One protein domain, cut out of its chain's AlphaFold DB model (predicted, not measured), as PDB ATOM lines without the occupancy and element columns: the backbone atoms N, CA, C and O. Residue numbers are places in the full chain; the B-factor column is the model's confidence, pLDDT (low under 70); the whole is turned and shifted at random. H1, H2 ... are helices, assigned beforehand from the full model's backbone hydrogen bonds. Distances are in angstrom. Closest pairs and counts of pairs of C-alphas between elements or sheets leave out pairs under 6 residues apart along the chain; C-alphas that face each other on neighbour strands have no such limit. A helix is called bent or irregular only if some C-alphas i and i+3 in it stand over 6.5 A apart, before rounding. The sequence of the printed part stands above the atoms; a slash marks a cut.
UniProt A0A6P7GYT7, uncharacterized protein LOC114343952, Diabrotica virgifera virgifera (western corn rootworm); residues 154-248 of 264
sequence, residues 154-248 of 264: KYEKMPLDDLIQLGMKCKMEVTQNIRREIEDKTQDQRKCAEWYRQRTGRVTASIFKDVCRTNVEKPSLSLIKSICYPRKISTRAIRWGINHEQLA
ATOM      1  N   LYS A 154     188.072 236.326 177.244       86.31
ATOM      2  CA  LYS A 154     186.748 236.167 177.870       86.31
ATOM      3  C   LYS A 154     185.582 236.206 176.871       86.31
ATOM      4  O   LYS A 154     184.533 235.650 177.161       86.31
ATOM      5  N   TYR A 155     185.778 236.823 175.707       85.69
ATOM      6  CA  TYR A 155     184.751 236.976 174.676       85.69
ATOM      7  C   TYR A 155     184.759 235.852 173.627       85.69
ATOM      8  O   TYR A 155     183.874 235.809 172.786       85.69
ATOM      9  N   GLU A 156     185.709 234.906 173.679       84.50
ATOM     10  CA  GLU A 156     185.835 233.833 172.671       84.50
ATOM     11  C   GLU A 156     184.636 232.871 172.625       84.50
ATOM     12  O   GLU A 156     184.401 232.238 171.600       84.50
ATOM     13  N   LYS A 157     183.917 232.719 173.745       84.62
ATOM     14  CA  LYS A 157     182.787 231.784 173.896       84.62
ATOM     15  C   LYS A 157     181.437 232.489 174.056       84.62
ATOM     16  O   LYS A 157     180.448 231.834 174.359       84.62
ATOM     17  N   MET A 158     181.426 233.812 173.938       86.25
ATOM     18  CA  MET A 158     180.228 234.625 174.116       86.25
ATOM     19  C   MET A 158     179.381 234.564 172.835       86.25
ATOM     20  O   MET A 158     179.965 234.564 171.748       86.25
ATOM     21  N   PRO A 159     178.041 234.474 172.927       88.44
ATOM     22  CA  PRO A 159     177.187 234.476 171.744       88.44
ATOM     23  C   PRO A 159     177.273 235.816 171.000       88.44
ATOM     24  O   PRO A 159     177.628 236.849 171.572       88.44
ATOM     25  N   LEU A 160     176.950 235.790 169.706       86.31
ATOM     26  CA  LEU A 160     177.073 236.948 168.819       86.31
ATOM     27  C   LEU A 160     176.234 238.144 169.297       86.31
ATOM     28  O   LEU A 160     176.716 239.273 169.257       86.31
ATOM     29  N   ASP A 161     175.025 237.901 169.802       89.12
ATOM     30  CA  ASP A 161     174.120 238.960 170.262       89.12
ATOM     31  C   ASP A 161     174.717 239.771 171.421       89.12
ATOM     32  O   ASP A 161     174.721 241.004 171.396       89.12
ATOM     33  N   ASP A 162     175.323 239.089 172.396       89.06
ATOM     34  CA  ASP A 162     176.010 239.727 173.523       89.06
ATOM     35  C   ASP A 162     177.224 240.547 173.055       89.06
ATOM     36  O   ASP A 162     177.505 241.631 173.582       89.06
ATOM     37  N   LEU A 163     177.943 240.058 172.036       87.00
ATOM     38  CA  LEU A 163     179.078 240.769 171.442       87.00
ATOM     39  C   LEU A 163     178.635 242.034 170.704       87.00
ATOM     40  O   LEU A 163     179.314 243.058 170.801       87.00
ATOM     41  N   ILE A 164     177.493 241.994 170.012       88.00
ATOM     42  CA  ILE A 164     176.902 243.167 169.357       88.00
ATOM     43  C   ILE A 164     176.511 244.212 170.407       88.00
ATOM     44  O   ILE A 164     176.881 245.378 170.270       88.00
ATOM     45  N   GLN A 165     175.844 243.800 171.490       89.56
ATOM     46  CA  GLN A 165     175.463 244.702 172.586       89.56
ATOM     47  C   GLN A 165     176.676 245.347 173.262       89.56
ATOM     48  O   GLN A 165     176.652 246.526 173.626       89.56
ATOM     49  N   LEU A 166     177.768 244.594 173.420       86.19
ATOM     50  CA  LEU A 166     179.024 245.142 173.919       86.19
ATOM     51  C   LEU A 166     179.640 246.135 172.922       86.19
ATOM     52  O   LEU A 166     180.077 247.209 173.330       86.19
ATOM     53  N   GLY A 167     179.645 245.794 171.631       83.31
ATOM     54  CA  GLY A 167     180.170 246.643 170.562       83.31
ATOM     55  C   GLY A 167     179.429 247.973 170.439       83.31
ATOM     56  O   GLY A 167     180.066 249.005 170.255       83.31
ATOM     57  N   MET A 168     178.109 247.985 170.646       84.75
ATOM     58  CA  MET A 168     177.303 249.215 170.658       84.75
ATOM     59  C   MET A 168     177.706 250.196 171.770       84.75
ATOM     60  O   MET A 168     177.524 251.402 171.620       84.75
ATOM     61  N   LYS A 169     178.290 249.711 172.874       82.50
ATOM     62  CA  LYS A 169     178.811 250.570 173.954       82.50
ATOM     63  C   LYS A 169     180.145 251.229 173.589       82.50
ATOM     64  O   LYS A 169     180.551 252.188 174.244       82.50
ATOM     65  N   CYS A 170     180.841 250.733 172.568       73.12
ATOM     66  CA  CYS A 170     182.091 251.314 172.103       73.12
ATOM     67  C   CYS A 170     181.809 252.505 171.179       73.12
ATOM     68  O   CYS A 170     181.394 252.340 170.034       73.12
ATOM     69  N   LYS A 171     182.096 253.722 171.650       70.44
ATOM     70  CA  LYS A 171     182.075 254.919 170.799       70.44
ATOM     71  C   LYS A 171     183.229 254.852 169.792       70.44
ATOM     72  O   LYS A 171     184.386 255.025 170.163       70.44
ATOM     73  N   MET A 172     182.914 254.590 168.525       68.31
ATOM     74  CA  MET A 172     183.877 254.532 167.411       68.31
ATOM     75  C   MET A 172     183.654 255.668 166.403       68.31
ATOM     76  O   MET A 172     183.701 255.467 165.190       68.31
ATOM     77  N   GLU A 173     183.385 256.873 166.898       72.38
ATOM     78  CA  GLU A 173     183.173 258.037 166.043       72.38
ATOM     79  C   GLU A 173     184.506 258.539 165.478       72.38
ATOM     80  O   GLU A 173     185.464 258.797 166.204       72.38
ATOM     81  N   VAL A 174     184.575 258.659 164.150       77.06
ATOM     82  CA  VAL A 174     185.751 259.183 163.446       77.06
ATOM     83  C   VAL A 174     185.331 260.385 162.608       77.06
ATOM     84  O   VAL A 174     184.877 260.238 161.463       77.06
ATOM     85  N   THR A 175     185.516 261.570 163.186       84.81
ATOM     86  CA  THR A 175     185.276 262.879 162.564       84.81
ATOM     87  C   THR A 175     186.224 263.126 161.389       84.81
ATOM     88  O   THR A 175     187.336 262.599 161.338       84.81
ATOM     89  N   GLN A 176     185.818 263.966 160.437       85.75
ATOM     90  CA  GLN A 176     186.621 264.284 159.251       85.75
ATOM     91  C   GLN A 176     187.981 264.923 159.577       85.75
ATOM     92  O   GLN A 176     188.955 264.647 158.880       85.75
ATOM     93  N   ASN A 177     188.083 265.705 160.658       84.69
ATOM     94  CA  ASN A 177     189.366 266.240 161.128       84.69
ATOM     95  C   ASN A 177     190.329 265.124 161.546       84.69
ATOM     96  O   ASN A 177     191.452 265.086 161.057       84.69
ATOM     97  N   ILE A 178     189.848 264.150 162.325       82.56
ATOM     98  CA  ILE A 178     190.634 262.978 162.738       82.56
ATOM     99  C   ILE A 178     191.118 262.191 161.511       82.56
ATOM    100  O   ILE A 178     192.255 261.732 161.481       82.56
ATOM    101  N   ARG A 179     190.280 262.048 160.472       85.94
ATOM    102  CA  ARG A 179     190.674 261.355 159.230       85.94
ATOM    103  C   ARG A 179     191.821 262.063 158.519       85.94
ATOM    104  O   ARG A 179     192.757 261.390 158.104       85.94
ATOM    105  N   ARG A 180     191.736 263.391 158.385       86.50
ATOM    106  CA  ARG A 180     192.790 264.201 157.757       86.50
ATOM    107  C   ARG A 180     194.098 264.094 158.525       86.50
ATOM    108  O   ARG A 180     195.133 263.861 157.928       86.50
ATOM    109  N   GLU A 181     194.036 264.174 159.845       85.56
ATOM    110  CA  GLU A 181     195.235 264.106 160.674       85.56
ATOM    111  C   GLU A 181     195.875 262.711 160.702       85.56
ATOM    112  O   GLU A 181     197.099 262.589 160.722       85.56
ATOM    113  N   ILE A 182     195.063 261.646 160.668       86.25
ATOM    114  CA  ILE A 182     195.568 260.278 160.483       86.25
ATOM    115  C   ILE A 182     196.286 260.160 159.143       86.25
ATOM    116  O   ILE A 182     197.353 259.554 159.086       86.25
ATOM    117  N   GLU A 183     195.691 260.681 158.072       90.19
ATOM    118  CA  GLU A 183     196.279 260.623 156.735       90.19
ATOM    119  C   GLU A 183     197.626 261.345 156.714       90.19
ATOM    120  O   GLU A 183     198.632 260.696 156.434       90.19
ATOM    121  N   ASP A 184     197.663 262.599 157.170       88.56
ATOM    122  CA  ASP A 184     198.865 263.433 157.231       88.56
ATOM    123  C   ASP A 184     200.000 262.760 158.023       88.56
ATOM    124  O   ASP A 184     201.096 262.524 157.511       88.56
ATOM    125  N   LYS A 185     199.710 262.285 159.243       86.00
ATOM    126  CA  LYS A 185     200.698 261.591 160.095       86.00
ATOM    127  C   LYS A 185     201.136 260.230 159.557       86.00
ATOM    128  O   LYS A 185     202.086 259.635 160.079       86.00
ATOM    129  N   THR A 186     200.439 259.680 158.565       88.81
ATOM    130  CA  THR A 186     200.722 258.346 158.035       88.81
ATOM    131  C   THR A 186     201.032 258.302 156.540       88.81
ATOM    132  O   THR A 186     201.124 257.207 155.978       88.81
ATOM    133  N   GLN A 187     201.326 259.456 155.928       87.50
ATOM    134  CA  GLN A 187     201.756 259.579 154.527       87.50
ATOM    135  C   GLN A 187     202.980 258.717 154.188       87.50
ATOM    136  O   GLN A 187     203.056 258.124 153.114       87.50
ATOM    137  N   ASP A 188     203.898 258.552 155.142       85.38
ATOM    138  CA  ASP A 188     205.081 257.687 155.017       85.38
ATOM    139  C   ASP A 188     204.767 256.175 155.072       85.38
ATOM    140  O   ASP A 188     205.668 255.325 154.985       85.38
ATOM    141  N   GLN A 189     203.490 255.815 155.240       87.25
ATOM    142  CA  GLN A 189     202.953 254.457 155.218       87.25
ATOM    143  C   GLN A 189     203.818 253.481 156.035       87.25
ATOM    144  O   GLN A 189     203.964 253.599 157.249       87.25
ATOM    145  N   ARG A 190     204.455 252.508 155.368       84.25
ATOM    146  CA  ARG A 190     205.257 251.441 155.982       84.25
ATOM    147  C   ARG A 190     206.499 251.921 156.735       84.25
ATOM    148  O   ARG A 190     207.040 251.129 157.512       84.25
ATOM    149  N   LYS A 191     206.979 253.141 156.478       85.25
ATOM    150  CA  LYS A 191     208.110 253.740 157.202       85.25
ATOM    151  C   LYS A 191     207.653 254.381 158.516       85.25
ATOM    152  O   LYS A 191     208.441 254.459 159.453       85.25
ATOM    153  N   CYS A 192     206.378 254.756 158.615       86.12
ATOM    154  CA  CYS A 192     205.807 255.394 159.791       86.12
ATOM    155  C   CYS A 192     205.343 254.367 160.838       86.12
ATOM    156  O   CYS A 192     204.602 253.428 160.545       86.12
ATOM    157  N   ALA A 193     205.745 254.560 162.097       85.38
ATOM    158  CA  ALA A 193     205.268 253.736 163.207       85.38
ATOM    159  C   ALA A 193     203.770 253.956 163.493       85.38
ATOM    160  O   ALA A 193     203.067 252.996 163.819       85.38
ATOM    161  N   GLU A 194     203.268 255.191 163.331       84.81
ATOM    162  CA  GLU A 194     201.835 255.495 163.473       84.81
ATOM    163  C   GLU A 194     200.980 254.696 162.491       84.81
ATOM    164  O   GLU A 194     199.938 254.188 162.888       84.81
ATOM    165  N   TRP A 195     201.440 254.464 161.257       86.88
ATOM    166  CA  TRP A 195     200.699 253.649 160.286       86.88
ATOM    167  C   TRP A 195     200.396 252.242 160.815       86.88
ATOM    168  O   TRP A 195     199.286 251.738 160.663       86.88
ATOM    169  N   TYR A 196     201.353 251.600 161.496       86.44
ATOM    170  CA  TYR A 196     201.117 250.287 162.108       86.44
ATOM    171  C   TYR A 196     200.179 250.371 163.317       86.44
ATOM    172  O   TYR A 196     199.318 249.501 163.475       86.44
ATOM    173  N   ARG A 197     200.301 251.421 164.142       85.94
ATOM    174  CA  ARG A 197     199.386 251.654 165.272       85.94
ATOM    175  C   ARG A 197     197.951 251.832 164.790       85.94
ATOM    176  O   ARG A 197     197.067 251.131 165.268       85.94
ATOM    177  N   GLN A 198     197.731 252.667 163.776       86.44
ATOM    178  CA  GLN A 198     196.398 252.931 163.236       86.44
ATOM    179  C   GLN A 198     195.751 251.702 162.596       86.44
ATOM    180  O   GLN A 198     194.534 251.567 162.638       86.44
ATOM    181  N   ARG A 199     196.536 250.775 162.038       86.81
ATOM    182  CA  ARG A 199     196.024 249.523 161.448       86.81
ATOM    183  C   ARG A 199     195.629 248.466 162.481       86.81
ATOM    184  O   ARG A 199     194.976 247.491 162.119       86.81
ATOM    185  N   THR A 200     196.029 248.632 163.738       86.88
ATOM    186  CA  THR A 200     195.724 247.685 164.814       86.88
ATOM    187  C   THR A 200     194.236 247.754 165.152       86.88
ATOM    188  O   THR A 200     193.691 248.835 165.360       86.88
ATOM    189  N   GLY A 201     193.554 246.607 165.153       85.50
ATOM    190  CA  GLY A 201     192.119 246.532 165.434       85.50
ATOM    191  C   GLY A 201     191.207 247.003 164.296       85.50
ATOM    192  O   GLY A 201     189.993 247.022 164.481       85.50
ATOM    193  N   ARG A 202     191.749 247.364 163.122       87.62
ATOM    194  CA  ARG A 202     190.965 247.826 161.965       87.62
ATOM    195  C   ARG A 202     190.952 246.796 160.842       87.62
ATOM    196  O   ARG A 202     191.970 246.180 160.530       87.62
ATOM    197  N   VAL A 203     189.809 246.670 160.169       89.38
ATOM    198  CA  VAL A 203     189.709 245.897 158.927       89.38
ATOM    199  C   VAL A 203     190.374 246.690 157.800       89.38
ATOM    200  O   VAL A 203     189.911 247.761 157.425       89.38
ATOM    201  N   THR A 204     191.491 246.180 157.277       90.25
ATOM    202  CA  THR A 204     192.244 246.799 156.172       90.25
ATOM    203  C   THR A 204     191.950 246.100 154.848       90.25
ATOM    204  O   THR A 204     191.528 244.944 154.830       90.25
ATOM    205  N   ALA A 205     192.225 246.765 153.724       89.38
ATOM    206  CA  ALA A 205     191.971 246.209 152.391       89.38
ATOM    207  C   ALA A 205     192.591 244.812 152.183       89.38
ATOM    208  O   ALA A 205     191.956 243.929 151.614       89.38
ATOM    209  N   SER A 206     193.794 244.569 152.713       86.88
ATOM    210  CA  SER A 206     194.498 243.287 152.567       86.88
ATOM    211  C   SER A 206     193.844 242.111 153.300       86.88
ATOM    212  O   SER A 206     194.107 240.972 152.940       86.88
ATOM    213  N   ILE A 207     193.025 242.371 154.325       89.50
ATOM    214  CA  ILE A 207     192.326 241.340 155.118       89.50
ATOM    215  C   ILE A 207     190.819 241.314 154.845       89.50
ATOM    216  O   ILE A 207     190.125 240.418 155.316       89.50
ATOM    217  N   PHE A 208     190.303 242.287 154.089       92.44
ATOM    218  CA  PHE A 208     188.871 242.453 153.842       92.44
ATOM    219  C   PHE A 208     188.248 241.192 153.235       92.44
ATOM    220  O   PHE A 208     187.218 240.719 153.702       92.44
ATOM    221  N   LYS A 209     188.938 240.573 152.268       93.06
ATOM    222  CA  LYS A 209     188.515 239.304 151.663       93.06
ATOM    223  C   LYS A 209     188.343 238.192 152.701       93.06
ATOM    224  O   LYS A 209     187.368 237.450 152.635       93.06
ATOM    225  N   ASP A 210     189.278 238.061 153.636       90.69
ATOM    226  CA  ASP A 210     189.238 237.003 154.649       90.69
ATOM    227  C   ASP A 210     188.109 237.243 155.655       90.69
ATOM    228  O   ASP A 210     187.433 236.297 156.062       90.69
ATOM    229  N   VAL A 211     187.854 238.512 155.993       91.81
ATOM    230  CA  VAL A 211     186.716 238.922 156.829       91.81
ATOM    231  C   VAL A 211     185.393 238.567 156.155       91.81
ATOM    232  O   VAL A 211     184.568 237.909 156.776       91.81
ATOM    233  N   CYS A 212     185.216 238.902 154.875       91.44
ATOM    234  CA  CYS A 212     183.980 238.606 154.141       91.44
ATOM    235  C   CYS A 212     183.711 237.106 153.951       91.44
ATOM    236  O   CYS A 212     182.565 236.708 153.774       91.44
ATOM    237  N   ARG A 213     184.753 236.267 153.940       90.94
ATOM    238  CA  ARG A 213     184.617 234.810 153.751       90.94
ATOM    239  C   ARG A 213     184.380 234.044 155.046       90.94
ATOM    240  O   ARG A 213     184.043 232.865 155.004       90.94
ATOM    241  N   THR A 214     184.643 234.679 156.176       89.81
ATOM    242  CA  THR A 214     184.556 234.043 157.482       89.81
ATOM    243  C   THR A 214     183.105 234.026 157.959       89.81
ATOM    244  O   THR A 214     182.356 234.968 157.717       89.81
ATOM    245  N   ASN A 215     182.697 232.958 158.649       87.31
ATOM    246  CA  ASN A 215     181.372 232.894 159.262       87.31
ATOM    247  C   ASN A 215     181.262 233.952 160.377       87.31
ATOM    248  O   ASN A 215     182.116 234.005 161.261       87.31
ATOM    249  N   VAL A 216     180.212 234.774 160.328       84.88
ATOM    250  CA  VAL A 216     179.965 235.870 161.278       84.88
ATOM    251  C   VAL A 216     179.641 235.358 162.686       84.88
ATOM    252  O   VAL A 216     180.091 235.952 163.660       84.88
ATOM    253  N   GLU A 217     178.924 234.239 162.809       82.25
ATOM    254  CA  GLU A 217     178.587 233.621 164.101       82.25
ATOM    255  C   GLU A 217     179.786 232.913 164.732       82.25
ATOM    256  O   GLU A 217     179.905 232.825 165.954       82.25
ATOM    257  N   LYS A 218     180.696 232.398 163.896       83.25
ATOM    258  CA  LYS A 218     181.884 231.676 164.354       83.25
ATOM    259  C   LYS A 218     183.132 232.094 163.582       83.25
ATOM    260  O   LYS A 218     183.658 231.318 162.772       83.25
ATOM    261  N   PRO A 219     183.631 233.312 163.832       85.81
ATOM    262  CA  PRO A 219     184.789 233.810 163.130       85.81
ATOM    263  C   PRO A 219     186.059 233.055 163.505       85.81
ATOM    264  O   PRO A 219     186.250 232.603 164.635       85.81
ATOM    265  N   SER A 220     186.974 232.946 162.543       88.81
ATOM    266  CA  SER A 220     188.282 232.357 162.796       88.81
ATOM    267  C   SER A 220     189.049 233.176 163.840       88.81
ATOM    268  O   SER A 220     189.357 234.353 163.634       88.81
ATOM    269  N   LEU A 221     189.439 232.528 164.942       87.88
ATOM    270  CA  LEU A 221     190.253 233.156 165.985       87.88
ATOM    271  C   LEU A 221     191.618 233.613 165.458       87.88
ATOM    272  O   LEU A 221     192.173 234.590 165.960       87.88
ATOM    273  N   SER A 222     192.181 232.927 164.454       89.50
ATOM    274  CA  SER A 222     193.447 233.350 163.847       89.50
ATOM    275  C   SER A 222     193.278 234.656 163.074       89.50
ATOM    276  O   SER A 222     194.137 235.532 163.179       89.50
ATOM    277  N   LEU A 223     192.154 234.812 162.367       90.06
ATOM    278  CA  LEU A 223     191.820 236.042 161.658       90.06
ATOM    279  C   LEU A 223     191.618 237.192 162.648       90.06
ATOM    280  O   LEU A 223     192.282 238.215 162.509       90.06
ATOM    281  N   ILE A 224     190.816 237.001 163.701       89.62
ATOM    282  CA  ILE A 224     190.608 238.027 164.739       89.62
ATOM    283  C   ILE A 224     191.943 238.460 165.355       89.62
ATOM    284  O   ILE A 224     192.246 239.650 165.422       89.62
ATOM    285  N   LYS A 225     192.794 237.501 165.744       88.50
ATOM    286  CA  LYS A 225     194.121 237.808 166.296       88.50
ATOM    287  C   LYS A 225     195.001 238.562 165.301       88.50
ATOM    288  O   LYS A 225     195.773 239.414 165.726       88.50
ATOM    289  N   SER A 226     194.891 238.282 164.001       88.56
ATOM    290  CA  SER A 226     195.638 239.011 162.968       88.56
ATOM    291  C   SER A 226     195.162 240.458 162.788       88.56
ATOM    292  O   SER A 226     195.983 241.327 162.503       88.56
ATOM    293  N   ILE A 227     193.869 240.727 163.013       89.81
ATOM    294  CA  ILE A 227     193.279 242.075 162.999       89.81
ATOM    295  C   ILE A 227     193.727 242.857 164.237       89.81
ATOM    296  O   ILE A 227     194.185 243.994 164.131       89.81
ATOM    297  N   CYS A 228     193.627 242.244 165.420       87.94
ATOM    298  CA  CYS A 228     194.001 242.876 166.686       87.94
ATOM    299  C   CYS A 228     195.515 243.041 166.853       87.94
ATOM    300  O   CYS A 228     195.939 243.937 167.569       87.94
ATOM    301  N   TYR A 229     196.322 242.182 166.225       86.00
ATOM    302  CA  TYR A 229     197.781 242.176 166.356       86.00
ATOM    303  C   TYR A 229     198.441 241.929 164.990       86.00
ATOM    304  O   TYR A 229     198.974 240.838 164.735       86.00
ATOM    305  N   PRO A 230     198.403 242.925 164.085       81.88
ATOM    306  CA  PRO A 230     198.954 242.784 162.746       81.88
ATOM    307  C   PRO A 230     200.463 242.537 162.805       81.88
ATOM    308  O   PRO A 230     201.229 243.291 163.408       81.88
ATOM    309  N   ARG A 231     200.908 241.457 162.156       79.38
ATOM    310  CA  ARG A 231     202.325 241.084 162.087       79.38
ATOM    311  C   ARG A 231     202.987 241.720 160.871       79.38
ATOM    312  O   ARG A 231     202.369 241.864 159.819       79.38
ATOM    313  N   LYS A 232     204.275 242.042 160.987       78.69
ATOM    314  CA  LYS A 232     205.088 242.452 159.836       78.69
ATOM    315  C   LYS A 232     205.357 241.229 158.958       78.69
ATOM    316  O   LYS A 232     206.054 240.309 159.376       78.69
ATOM    317  N   ILE A 233     204.800 241.226 157.752       79.12
ATOM    318  CA  ILE A 233     204.996 240.162 156.762       79.12
ATOM    319  C   ILE A 233     206.056 240.630 155.758       79.12
ATOM    320  O   ILE A 233     205.997 241.757 155.270       79.12
ATOM    321  N   SER A 234     207.038 239.777 155.453       82.25
ATOM    322  CA  SER A 234     208.117 240.074 154.498       82.25
ATOM    323  C   SER A 234     208.416 238.858 153.622       82.25
ATOM    324  O   SER A 234     209.341 238.084 153.876       82.25
ATOM    325  N   THR A 235     207.620 238.678 152.571       89.25
ATOM    326  CA  THR A 235     207.874 237.652 151.548       89.25
ATOM    327  C   THR A 235     208.814 238.187 150.467       89.25
ATOM    328  O   THR A 235     208.993 239.399 150.327       89.25
ATOM    329  N   ARG A 236     209.420 237.292 149.675       89.62
ATOM    330  CA  ARG A 236     210.264 237.681 148.529       89.62
ATOM    331  C   ARG A 236     209.491 238.549 147.532       89.62
ATOM    332  O   ARG A 236     210.021 239.563 147.096       89.62
ATOM    333  N   ALA A 237     208.242 238.185 147.239       89.50
ATOM    334  CA  ALA A 237     207.362 238.947 146.356       89.50
ATOM    335  C   ALA A 237     207.056 240.349 146.912       89.50
ATOM    336  O   ALA A 237     207.171 241.327 146.183       89.50
ATOM    337  N   ILE A 238     206.762 240.466 148.215       87.44
ATOM    338  CA  ILE A 238     206.531 241.767 148.865       87.44
ATOM    339  C   ILE A 238     207.790 242.639 148.802       87.44
ATOM    340  O   ILE A 238     207.706 243.812 148.455       87.44
ATOM    341  N   ARG A 239     208.969 242.075 149.095       89.94
ATOM    342  CA  ARG A 239     210.248 242.800 148.995       89.94
ATOM    343  C   ARG A 239     210.528 243.278 147.578       89.94
ATOM    344  O   ARG A 239     210.942 244.414 147.396       89.94
ATOM    345  N   TRP A 240     210.290 242.414 146.595       92.62
ATOM    346  CA  TRP A 240     210.445 242.777 145.195       92.62
ATOM    347  C   TRP A 240     209.505 243.927 144.824       92.62
ATOM    348  O   TRP A 240     209.977 244.922 144.285       92.62
ATOM    349  N   GLY A 241     208.223 243.840 145.202       91.44
ATOM    350  CA  GLY A 241     207.239 244.899 144.966       91.44
ATOM    351  C   GLY A 241     207.652 246.233 145.584       91.44
ATOM    352  O   GLY A 241     207.659 247.237 144.887       91.44
ATOM    353  N   ILE A 242     208.102 246.231 146.842       88.44
ATOM    354  CA  ILE A 242     208.602 247.438 147.524       88.44
ATOM    355  C   ILE A 242     209.799 248.046 146.778       88.44
ATOM    356  O   ILE A 242     209.868 249.256 146.605       88.44
ATOM    357  N   ASN A 243     210.746 247.221 146.325       92.62
ATOM    358  CA  ASN A 243     211.947 247.715 145.646       92.62
ATOM    359  C   ASN A 243     211.652 248.314 144.260       92.62
ATOM    360  O   ASN A 243     212.417 249.153 143.796       92.62
ATOM    361  N   HIS A 244     210.571 247.886 143.603       92.81
ATOM    362  CA  HIS A 244     210.194 248.333 142.255       92.81
ATOM    363  C   HIS A 244     209.005 249.303 142.259       92.81
ATOM    364  O   HIS A 244     208.574 249.747 141.198       92.81
ATOM    365  N   GLU A 245     208.487 249.660 143.435       92.56
ATOM    366  CA  GLU A 245     207.325 250.536 143.597       92.56
ATOM    367  C   GLU A 245     207.547 251.895 142.921       92.56
ATOM    368  O   GLU A 245     206.694 252.356 142.167       92.56
ATOM    369  N   GLN A 246     208.733 252.486 143.094       91.25
ATOM    370  CA  GLN A 246     209.071 253.766 142.468       91.25
ATOM    371  C   GLN A 246     209.085 253.679 140.936       91.25
ATOM    372  O   GLN A 246     208.516 254.537 140.267       91.25
ATOM    373  N   LEU A 247     209.661 252.607 140.381       93.69
ATOM    374  CA  LEU A 247     209.698 252.384 138.933       93.69
ATOM    375  C   LEU A 247     208.282 252.272 138.352       93.69
ATOM    376  O   LEU A 247     208.004 252.822 137.286       93.69
ATOM    377  N   ALA A 248     207.379 251.595 139.066       92.12
ATOM    378  CA  ALA A 248     205.980 251.471 138.668       92.12
ATOM    379  C   ALA A 248     205.241 252.821 138.723       92.12
ATOM    380  O   ALA A 248     204.496 253.146 137.798       92.12
TER     381      ALA A 248
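Overview. This is residues 154 to 248 of the 264 residues of the protein "uncharacterized protein LOC114343952" of Diabrotica virgifera virgifera (western corn rootworm) (UniProt A0A6P7GYT7). Six short helices are strung out in a loose, open chain with few contacts between them: H6, the longest, sticks out at one end with residues 236 to 241 and 243 to 248, H1 lies at the far end, and H2 to H5 lie between. The chain folds back from H2 to H3 and again from H4 to H5, while residues 164 to 181 stand free as an arm running from H1 into H2. The printed part has 95 residues with six named helices, in the order H1 H2 H3 H4 H5 H6, and no named strand; its class is all helix. The whole is loose, with a radius of gyration of the C-alphas of 16.5 A and spans of 49 by 35 by 20 A.

Along the chain. H6, residues 236 to 248, is 17.5 A from first to last C-alpha; it begins with C-alpha 236 at (210.264, 237.681, 148.529) and ends with C-alpha 248 at (205.980, 251.471, 138.668). H5 holds residues 221 to 228, and H4 holds residues 205 to 213 over 13.6 A. H3 holds residues 193 to 199, and H2 holds residues 176 to 185 over 14.4 A. H1, residues 160 to 168, is 12.4 A long and begins with C-alpha 160 at (177.073, 236.948, 168.819). H4 and H6 are irregular: C-alphas 206 and 209 are 7.2 A apart, and C-alphas 243 and 246 are 7.4 A apart.

Arrangement. H6 touches no helix, and its centre is the farthest from the mean of the C-alphas, at 22.0 A. H5 is the nearest to that mean, at 9.4 A. H4 and H5 form a helical hairpin and only just touch, with 3 pairs of C-alphas within 8 A; the closest C-alphas are those of Asp 210 and Leu 223, 7.5 A apart. They run opposite ways at a shallow tilt of 31 degrees. H3 and H5 are apart, but only just: their closest C-alphas are 8.1 A apart. H2 and H3 form the other helical hairpin and only just touch, with 3 pairs of C-alphas within 8 A, the closest being those of Lys 185 and Glu 194 at 7.1 A. They run opposite ways at a steep tilt of 41 degrees. H1 touches no helix. In H1, H2, H3 and H5 every O i to N i+4 pair is within hydrogen-bond range; in H4 it is 3 of 5 and in H6 7 of 9.

Size, cuts and confidence. The C-alphas farthest apart are those of Asp 162 and Leu 247, at 49.9 A. The printed part has no cut. No link is long, and the link from H3 to H4 is tight. The mean pLDDT of the printed part is 86.6, and residue 172 alone is under 70.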